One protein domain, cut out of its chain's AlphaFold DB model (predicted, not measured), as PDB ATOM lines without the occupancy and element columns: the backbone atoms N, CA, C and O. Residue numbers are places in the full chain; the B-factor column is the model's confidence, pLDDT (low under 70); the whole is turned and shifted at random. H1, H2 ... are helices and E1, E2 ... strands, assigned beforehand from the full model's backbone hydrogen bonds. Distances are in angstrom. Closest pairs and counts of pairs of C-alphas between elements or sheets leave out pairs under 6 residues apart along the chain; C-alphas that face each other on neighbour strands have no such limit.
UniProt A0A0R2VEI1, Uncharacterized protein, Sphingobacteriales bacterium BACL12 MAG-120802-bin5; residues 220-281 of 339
ATOM      1  N   TYR A 220      24.225  -9.403 -63.895       90.75
ATOM      2  CA  TYR A 220      25.266  -9.035 -62.944       90.75
ATOM      3  C   TYR A 220      24.605  -8.421 -61.718       90.75
ATOM      4  O   TYR A 220      24.000  -7.348 -61.807       90.75
ATOM      5  N   VAL A 221      24.733  -9.092 -60.580       91.88
ATOM      6  CA  VAL A 221      24.303  -8.572 -59.288       91.88
ATOM      7  C   VAL A 221      25.514  -7.942 -58.620       91.88
ATOM      8  O   VAL A 221      26.529  -8.596 -58.393       91.88
ATOM      9  N   TYR A 222      25.415  -6.644 -58.357       89.06
ATOM     10  CA  TYR A 222      26.468  -5.881 -57.701       89.06
ATOM     11  C   TYR A 222      26.147  -5.802 -56.219       89.06
ATOM     12  O   TYR A 222      25.210  -5.102 -55.829       89.06
ATOM     13  N   ASP A 223      26.932  -6.495 -55.406       85.81
ATOM     14  CA  ASP A 223      26.895  -6.336 -53.962       85.81
ATOM     15  C   ASP A 223      28.041  -5.411 -53.554       85.81
ATOM     16  O   ASP A 223      29.216  -5.717 -53.757       85.81
ATOM     17  N   THR A 224      27.706  -4.214 -53.078       82.38
ATOM     18  CA  THR A 224      28.711  -3.232 -52.666       82.38
ATOM     19  C   THR A 224      28.755  -3.179 -51.156       82.38
ATOM     20  O   THR A 224      27.868  -2.611 -50.521       82.38
ATOM     21  N   THR A 225      29.825  -3.736 -50.603       79.31
ATOM     22  CA  THR A 225      30.119  -3.671 -49.176       79.31
ATOM     23  C   THR A 225      31.116  -2.541 -48.927       79.31
ATOM     24  O   THR A 225      32.092  -2.375 -49.659       79.31
ATOM     25  N   ALA A 226      30.850  -1.727 -47.911       76.69
ATOM     26  CA  ALA A 226      31.709  -0.620 -47.509       76.69
ATOM     27  C   ALA A 226      32.582  -1.043 -46.322       76.69
ATOM     28  O   ALA A 226      32.076  -1.522 -45.309       76.69
ATOM     29  N   TYR A 227      33.884  -0.835 -46.443       76.75
ATOM     30  CA  TYR A 227      34.897  -1.173 -45.454       76.75
ATOM     31  C   TYR A 227      35.484   0.097 -44.864       76.75
ATOM     32  O   TYR A 227      35.622   1.105 -45.562       76.75
ATOM     33  N   CYS A 228      35.880   0.029 -43.597       79.56
ATOM     34  CA  CYS A 228      36.755   1.039 -43.021       79.56
ATOM     35  C   CYS A 228      38.199   0.597 -43.175       79.56
ATOM     36  O   CYS A 228      38.573  -0.483 -42.710       79.56
ATOM     37  N   LEU A 229      39.010   1.458 -43.779       80.75
ATOM     38  CA  LEU A 229      40.454   1.343 -43.679       80.75
ATOM     39  C   LEU A 229      40.915   2.181 -42.493       80.75
ATOM     40  O   LEU A 229      40.835   3.408 -42.520       80.75
ATOM     41  N   CYS A 230      41.399   1.505 -41.455       78.12
ATOM     42  CA  CYS A 230      42.040   2.170 -40.331       78.12
ATOM     43  C   CYS A 230      43.558   1.986 -40.430       78.12
ATOM     44  O   CYS A 230      44.051   0.880 -40.676       78.12
ATOM     45  N   VAL A 231      44.309   3.058 -40.189       79.12
ATOM     46  CA  VAL A 231      45.770   3.032 -40.117       79.12
ATOM     47  C   VAL A 231      46.198   3.216 -38.666       79.12
ATOM     48  O   VAL A 231      45.823   4.190 -38.001       79.12
ATOM     49  N   ASP A 232      47.014   2.282 -38.184       77.25
ATOM     50  CA  ASP A 232      47.728   2.416 -36.915       77.25
ATOM     51  C   ASP A 232      49.226   2.600 -37.167       77.25
ATOM     52  O   ASP A 232      49.810   1.983 -38.063       77.25
ATOM     53  N   VAL A 233      49.863   3.442 -36.359       73.88
ATOM     54  CA  VAL A 233      51.303   3.690 -36.424       73.88
ATOM     55  C   VAL A 233      51.963   3.063 -35.205       73.88
ATOM     56  O   VAL A 233      52.024   3.658 -34.127       73.88
ATOM     57  N   PHE A 234      52.538   1.877 -35.395       73.50
ATOM     58  CA  PHE A 234      53.291   1.182 -34.355       73.50
ATOM     59  C   PHE A 234      54.795   1.265 -34.638       73.50
ATOM     60  O   PHE A 234      55.278   0.811 -35.672       73.50
ATOM     61  N   ASP A 235      55.553   1.860 -33.711       77.38
ATOM     62  CA  ASP A 235      57.023   1.989 -33.783       77.38
ATOM     63  C   ASP A 235      57.551   2.657 -35.076       77.38
ATOM     64  O   ASP A 235      58.614   2.323 -35.597       77.38
ATOM     65  N   GLY A 236      56.791   3.619 -35.615       76.50
ATOM     66  CA  GLY A 236      57.146   4.359 -36.832       76.50
ATOM     67  C   GLY A 236      56.821   3.644 -38.148       76.50
ATOM     68  O   GLY A 236      57.182   4.162 -39.205       76.50
ATOM     69  N   PHE A 237      56.140   2.496 -38.099       71.00
ATOM     70  CA  PHE A 237      55.599   1.805 -39.268       71.00
ATOM     71  C   PHE A 237      54.078   1.963 -39.327       71.00
ATOM     72  O   PHE A 237      53.392   1.745 -38.330       71.00
ATOM     73  N   GLU A 238      53.566   2.320 -40.505       76.50
ATOM     74  CA  GLU A 238      52.132   2.322 -40.796       76.50
ATOM     75  C   GLU A 238      51.667   0.886 -41.055       76.50
ATOM     76  O   GLU A 238      52.162   0.209 -41.961       76.50
ATOM     77  N   MET A 239      50.726   0.417 -40.243       70.38
ATOM     78  CA  MET A 239      49.997  -0.823 -40.468       70.38
ATOM     79  C   MET A 239      48.570  -0.480 -40.886       70.38
ATOM     80  O   MET A 239      47.856   0.224 -40.173       70.38
ATOM     81  N   VAL A 240      48.167  -0.979 -42.055       72.56
ATOM     82  CA  VAL A 240      46.811  -0.810 -42.586       72.56
ATOM     83  C   VAL A 240      45.981  -2.017 -42.171       72.56
ATOM     84  O   VAL A 240      46.348  -3.156 -42.474       72.56
ATOM     85  N   TYR A 241      44.875  -1.760 -41.482       70.81
ATOM     86  CA  TYR A 241      43.904  -2.767 -41.083       70.81
ATOM     87  C   TYR A 241      42.597  -2.565 -41.851       70.81
ATOM     88  O   TYR A 241      42.078  -1.452 -41.934       70.81
ATOM     89  N   GLU A 242      42.070  -3.661 -42.390       64.75
ATOM     90  CA  GLU A 242      40.783  -3.716 -43.081       64.75
ATOM     91  C   GLU A 242      39.757  -4.373 -42.151       64.75
ATOM     92  O   GLU A 242      39.971  -5.496 -41.685       64.75
ATOM     93  N   TYR A 243      38.673  -3.658 -41.848       66.81
ATOM     94  CA  TYR A 243      37.592  -4.151 -40.994       66.81
ATOM     95  C   TYR A 243      36.260  -4.180 -41.755       66.81
ATOM     96  O   TYR A 243      35.912  -3.223 -42.452       66.81
ATOM     97  N   ASP A 244      35.527  -5.288 -41.589       57.88
ATOM     98  CA  ASP A 244      34.183  -5.511 -42.136       57.88
ATOM     99  C   ASP A 244      33.124  -4.553 -41.541       57.88
ATOM    100  O   ASP A 244      33.315  -3.921 -40.501       57.88
ATOM    101  N   TYR A 245      31.985  -4.493 -42.236       60.47
ATOM    102  CA  TYR A 245      30.883  -3.525 -42.182       60.47
ATOM    103  C   TYR A 245      30.492  -2.901 -40.820       60.47
ATOM    104  O   TYR A 245      30.188  -3.577 -39.839       60.47
ATOM    105  N   ILE A 246      30.343  -1.571 -40.837       55.91
ATOM    106  CA  ILE A 246      29.895  -0.689 -39.742       55.91
ATOM    107  C   ILE A 246      28.433  -0.953 -39.304       55.91
ATOM    108  O   ILE A 246      28.152  -0.898 -38.101       55.91
ATOM    109  N   GLU A 247      27.486  -1.229 -40.221       54.59
ATOM    110  CA  GLU A 247      26.056  -1.350 -39.839       54.59
ATOM    111  C   GLU A 247      25.736  -2.649 -39.097       54.59
ATOM    112  O   GLU A 247      24.907  -2.625 -38.186       54.59
ATOM    113  N   ASP A 248      26.420  -3.759 -39.405       58.75
ATOM    114  CA  ASP A 248      26.229  -5.033 -38.687       58.75
ATOM    115  C   ASP A 248      26.588  -4.904 -37.197       58.75
ATOM    116  O   ASP A 248      26.148  -5.684 -36.349       58.75
ATOM    117  N   TRP A 249      27.356  -3.865 -36.868       58.41
ATOM    118  CA  TRP A 249      27.853  -3.559 -35.538       58.41
ATOM    119  C   TRP A 249      27.163  -2.330 -34.925       58.41
ATOM    120  O   TRP A 249      27.431  -1.989 -33.772       58.41
ATOM    121  N   GLY A 250      26.237  -1.695 -35.657       64.69
ATOM    122  CA  GLY A 250      25.427  -0.571 -35.183       64.69
ATOM    123  C   GLY A 250      26.141   0.781 -35.133       64.69
ATOM    124  O   GLY A 250      25.673   1.671 -34.422       64.69
ATOM    125  N   PHE A 251      27.251   0.948 -35.853       67.12
ATOM    126  CA  PHE A 251      27.948   2.231 -35.963       67.12
ATOM    127  C   PHE A 251      27.400   3.055 -37.144       67.12
ATOM    128  O   PHE A 251      26.714   2.534 -38.024       67.12
ATOM    129  N   THR A 252      27.681   4.357 -37.176       70.69
ATOM    130  CA  THR A 252      27.230   5.266 -38.251       70.69
ATOM    131  C   THR A 252      28.372   5.848 -39.086       70.69
ATOM    132  O   THR A 252      28.126   6.493 -40.105       70.69
ATOM    133  N   SER A 253      29.626   5.637 -38.671       76.25
ATOM    134  CA  SER A 253      30.830   6.109 -39.367       76.25
ATOM    135  C   SER A 253      32.075   5.312 -38.962       76.25
ATOM    136  O   SER A 253      32.109   4.724 -37.878       76.25
ATOM    137  N   CYS A 254      33.120   5.341 -39.799       75.56
ATOM    138  CA  CYS A 254      34.405   4.693 -39.497       75.56
ATOM    139  C   CYS A 254      35.084   5.323 -38.277       75.56
ATOM    140  O   CYS A 254      35.629   4.622 -37.425       75.56
ATOM    141  N   THR A 255      34.930   6.637 -38.117       74.75
ATOM    142  CA  THR A 255      35.439   7.388 -36.970       74.75
ATOM    143  C   THR A 255      34.775   6.954 -35.650       74.75
ATOM    144  O   THR A 255      35.428   6.915 -34.607       74.75
ATOM    145  N   GLU A 256      33.485   6.592 -35.671       72.88
ATOM    146  CA  GLU A 256      32.770   6.066 -34.496       72.88
ATOM    147  C   GLU A 256      33.260   4.661 -34.109       72.88
ATOM    148  O   GLU A 256      33.477   4.395 -32.926       72.88
ATOM    149  N   TYR A 257      33.499   3.791 -35.099       71.44
ATOM    150  CA  TYR A 257      34.092   2.466 -34.887       71.44
ATOM    151  C   TYR A 257      35.499   2.568 -34.281       71.44
ATOM    152  O   TYR A 257      35.790   1.929 -33.263       71.44
ATOM    153  N   ALA A 258      36.347   3.425 -34.857       71.06
ATOM    154  CA  ALA A 258      37.713   3.642 -34.394       71.06
ATOM    155  C   ALA A 258      37.763   4.129 -32.942       71.06
ATOM    156  O   ALA A 258      38.614   3.696 -32.177       71.06
ATOM    157  N   PHE A 259      36.806   4.955 -32.512       70.62
ATOM    158  CA  PHE A 259      36.738   5.413 -31.124       70.62
ATOM    159  C   PHE A 259      36.434   4.288 -30.117       70.62
ATOM    160  O   PHE A 259      36.805   4.395 -28.944       70.62
ATOM    161  N   TYR A 260      35.734   3.229 -30.539       70.56
ATOM    162  CA  TYR A 260      35.238   2.185 -29.639       70.56
ATOM    163  C   TYR A 260      36.221   1.023 -29.442       70.56
ATOM    164  O   TYR A 260      36.265   0.465 -28.342       70.56
ATOM    165  N   TYR A 261      36.991   0.649 -30.473       66.38
ATOM    166  CA  TYR A 261      37.775  -0.591 -30.444       66.38
ATOM    167  C   TYR A 261      39.282  -0.429 -30.179       66.38
ATOM    168  O   TYR A 261      39.770  -1.226 -29.386       66.38
ATOM    169  N   GLU A 262      40.007   0.576 -30.700       64.56
ATOM    170  CA  GLU A 262      41.463   0.766 -30.461       64.56
ATOM    171  C   GLU A 262      41.936   2.212 -30.757       64.56
ATOM    172  O   GLU A 262      41.211   2.961 -31.404       64.56
ATOM    173  N   PRO A 263      43.126   2.668 -30.299       67.31
ATOM    174  CA  PRO A 263      43.630   4.012 -30.592       67.31
ATOM    175  C   PRO A 263      44.204   4.104 -32.016       67.31
ATOM    176  O   PRO A 263      45.383   4.407 -32.184       67.31
ATOM    177  N   PHE A 264      43.385   3.858 -33.039       67.38
ATOM    178  CA  PHE A 264      43.793   4.118 -34.418       67.38
ATOM    179  C   PHE A 264      44.111   5.604 -34.584       67.38
ATOM    180  O   PHE A 264      43.367   6.473 -34.119       67.38
ATOM    181  N   SER A 265      45.237   5.900 -35.231       68.31
ATOM    182  CA  SER A 265      45.627   7.279 -35.522       68.31
ATOM    183  C   SER A 265      44.762   7.914 -36.606       68.31
ATOM    184  O   SER A 265      44.584   9.131 -36.586       68.31
ATOM    185  N   ASP A 266      44.238   7.095 -37.521       75.56
ATOM    186  CA  ASP A 266      43.397   7.528 -38.630       75.56
ATOM    187  C   ASP A 266      42.437   6.400 -39.036       75.56
ATOM    188  O   ASP A 266      42.847   5.244 -39.157       75.56
ATOM    189  N   CYS A 267      41.156   6.720 -39.201       74.19
ATOM    190  CA  CYS A 267      40.162   5.800 -39.746       74.19
ATOM    191  C   CYS A 267      39.009   6.573 -40.398       74.19
ATOM    192  O   CYS A 267      37.839   6.415 -40.035       74.19
ATOM    193  N   ASP A 268      39.357   7.457 -41.334       71.06
ATOM    194  CA  ASP A 268      38.388   8.262 -42.083       71.06
ATOM    195  C   ASP A 268      38.115   7.723 -43.504       71.06
ATOM    196  O   ASP A 268      37.171   8.169 -44.164       71.06
ATOM    197  N   ASP A 269      38.881   6.729 -43.966       74.00
ATOM    198  CA  ASP A 269      38.755   6.177 -45.315       74.00
ATOM    199  C   ASP A 269      37.702   5.063 -45.392       74.00
ATOM    200  O   ASP A 269      37.847   3.975 -44.826       74.00
ATOM    201  N   VAL A 270      36.645   5.329 -46.163       74.81
ATOM    202  CA  VAL A 270      35.653   4.327 -46.571       74.81
ATOM    203  C   VAL A 270      36.050   3.776 -47.934       74.81
ATOM    204  O   VAL A 270      36.069   4.511 -48.925       74.81
ATOM    205  N   VAL A 271      36.310   2.473 -48.006       79.44
ATOM    206  CA  VAL A 271      36.547   1.775 -49.273       79.44
ATOM    207  C   VAL A 271      35.336   0.933 -49.622       79.44
ATOM    208  O   VAL A 271      34.903   0.089 -48.851       79.44
ATOM    209  N   ASN A 272      34.789   1.153 -50.813       80.25
ATOM    210  CA  ASN A 272      33.720   0.316 -51.339       80.25
ATOM    211  C   ASN A 272      34.338  -0.859 -52.097       80.25
ATOM    212  O   ASN A 272      34.996  -0.657 -53.119       80.25
ATOM    213  N   LEU A 273      34.098  -2.073 -51.616       79.44
ATOM    214  CA  LEU A 273      34.355  -3.292 -52.364       79.44
ATOM    215  C   LEU A 273      33.056  -3.701 -53.051       79.44
ATOM    216  O   LEU A 273      32.071  -4.053 -52.403       79.44
ATOM    217  N   THR A 274      33.051  -3.652 -54.377       83.31
ATOM    218  CA  THR A 274      31.944  -4.183 -55.168       83.31
ATOM    219  C   THR A 274      32.267  -5.615 -55.572       83.31
ATOM    220  O   THR A 274      33.127  -5.849 -56.423       83.31
ATOM    221  N   GLN A 275      31.571  -6.572 -54.968       86.94
ATOM    222  CA  GLN A 275      31.498  -7.939 -55.458       86.94
ATOM    223  C   GLN A 275      30.510  -7.997 -56.628       86.94
ATOM    224  O   GLN A 275      29.447  -7.377 -56.606       86.94
ATOM    225  N   ILE A 276      30.889  -8.730 -57.673       90.44
ATOM    226  CA  ILE A 276      30.049  -8.963 -58.845       90.44
ATOM    227  C   ILE A 276      29.680 -10.441 -58.845       90.44
ATOM    228  O   ILE A 276      30.527 -11.291 -59.127       90.44
ATOM    229  N   ASP A 277      28.420 -10.734 -58.552       92.56
ATOM    230  CA  ASP A 277      27.860 -12.069 -58.696       92.56
ATOM    231  C   ASP A 277      27.214 -12.206 -60.078       92.56
ATOM    232  O   ASP A 277      26.487 -11.328 -60.547       92.56
ATOM    233  N   ILE A 278      27.495 -13.321 -60.747       94.19
ATOM    234  CA  ILE A 278      26.943 -13.628 -62.068       94.19
ATOM    235  C   ILE A 278      25.853 -14.676 -61.882       94.19
ATOM    236  O   ILE A 278      26.137 -15.819 -61.515       94.19
ATOM    237  N   ILE A 279      24.612 -14.301 -62.173       95.62
ATOM    238  CA  ILE A 279      23.482 -15.229 -62.179       95.62
ATOM    239  C   ILE A 279      23.178 -15.574 -63.632       95.62
ATOM    240  O   ILE A 279      22.978 -14.691 -64.461       95.62
ATOM    241  N   SER A 280      23.161 -16.868 -63.955       95.38
ATOM    242  CA  SER A 280      22.821 -17.356 -65.292       95.38
ATOM    243  C   SER A 280      21.500 -18.114 -65.268       95.38
ATOM    244  O   SER A 280      21.266 -18.964 -64.407       95.38
ATOM    245  N   TYR A 281      20.660 -17.809 -66.251       95.69
ATOM    246  CA  TYR A 281      19.341 -18.385 -66.444       95.69
ATOM    247  C   TYR A 281      19.339 -19.322 -67.648       95.69
ATOM    248  O   TYR A 281      19.942 -19.049 -68.691       95.69
TER     249      TYR A 281
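What this domain is: This is residues 220 to 281 of the 339 residues of an uncharacterized protein of Sphingobacteriales bacterium BACL12 MAG-120802-bin5 (UniProt A0A0R2VEI1). A long, strongly twisted ribbon of two antiparallel strands, E1 and E3, is widened by a shorter strand, E2, beside residues 228 to 234 of E1, and one short helix, H1, packs on one face of this sheet. The printed part has 62 residues, with E1, E2, H1 and E3 in that order along the chain; the sheet's order is E2, E1, E3, antiparallel, and the class is mostly strand. The whole is a loose rod, with a radius of gyration of the C-alphas of 14.5 A and spans of 53 by 26 by 13 A.

Where its parts are: E1, residues 220 to 234, begins at C-alpha 220 (25.266, -9.035, -62.944) and is 41.3 A long. E3, residues 266 to 280, is 41.9 A long and ends at C-alpha 280 (22.821, -17.356, -65.292). E2, residues 237 to 243, measures 19.0 A, and H1, residues 254 to 261, measures 11.0 A.

How they stand to each other: E1 is the inner strand. It is antiparallel to E3 at 154 degrees, with N 227 and O 271 2.8 A apart, within hydrogen-bond range. E1 and E2 form a hairpin at 147 degrees, with N 239 and O 232 2.8 A apart. E2 and E3, the edge strands, are apart. H1 is on the sheet at a height of 9.1 A, slantwise to the strands, at 55 degrees to E1 on the local plane. It lies over E1 and only just over E3, on which 3 of its 8 C-alphas fall. The closest C-alphas of H1 and E3 are those of Thr 255 and Cys 267, 5.7 A apart. E2, H1 and E3 make a split strand-helix-strand unit, two strands running the same way with E1 between them, and its crossover is right-handed. Every O i to N i+4 pair of H1 is within hydrogen-bond range.

The domain as a whole: The farthest C-alphas, those of Asp 235 and Tyr 281, are 53.9 A apart. The printed part has no cut and no long link. Its mean pLDDT is 75.3; residues 242 to 251 and 261 to 265 are under 70.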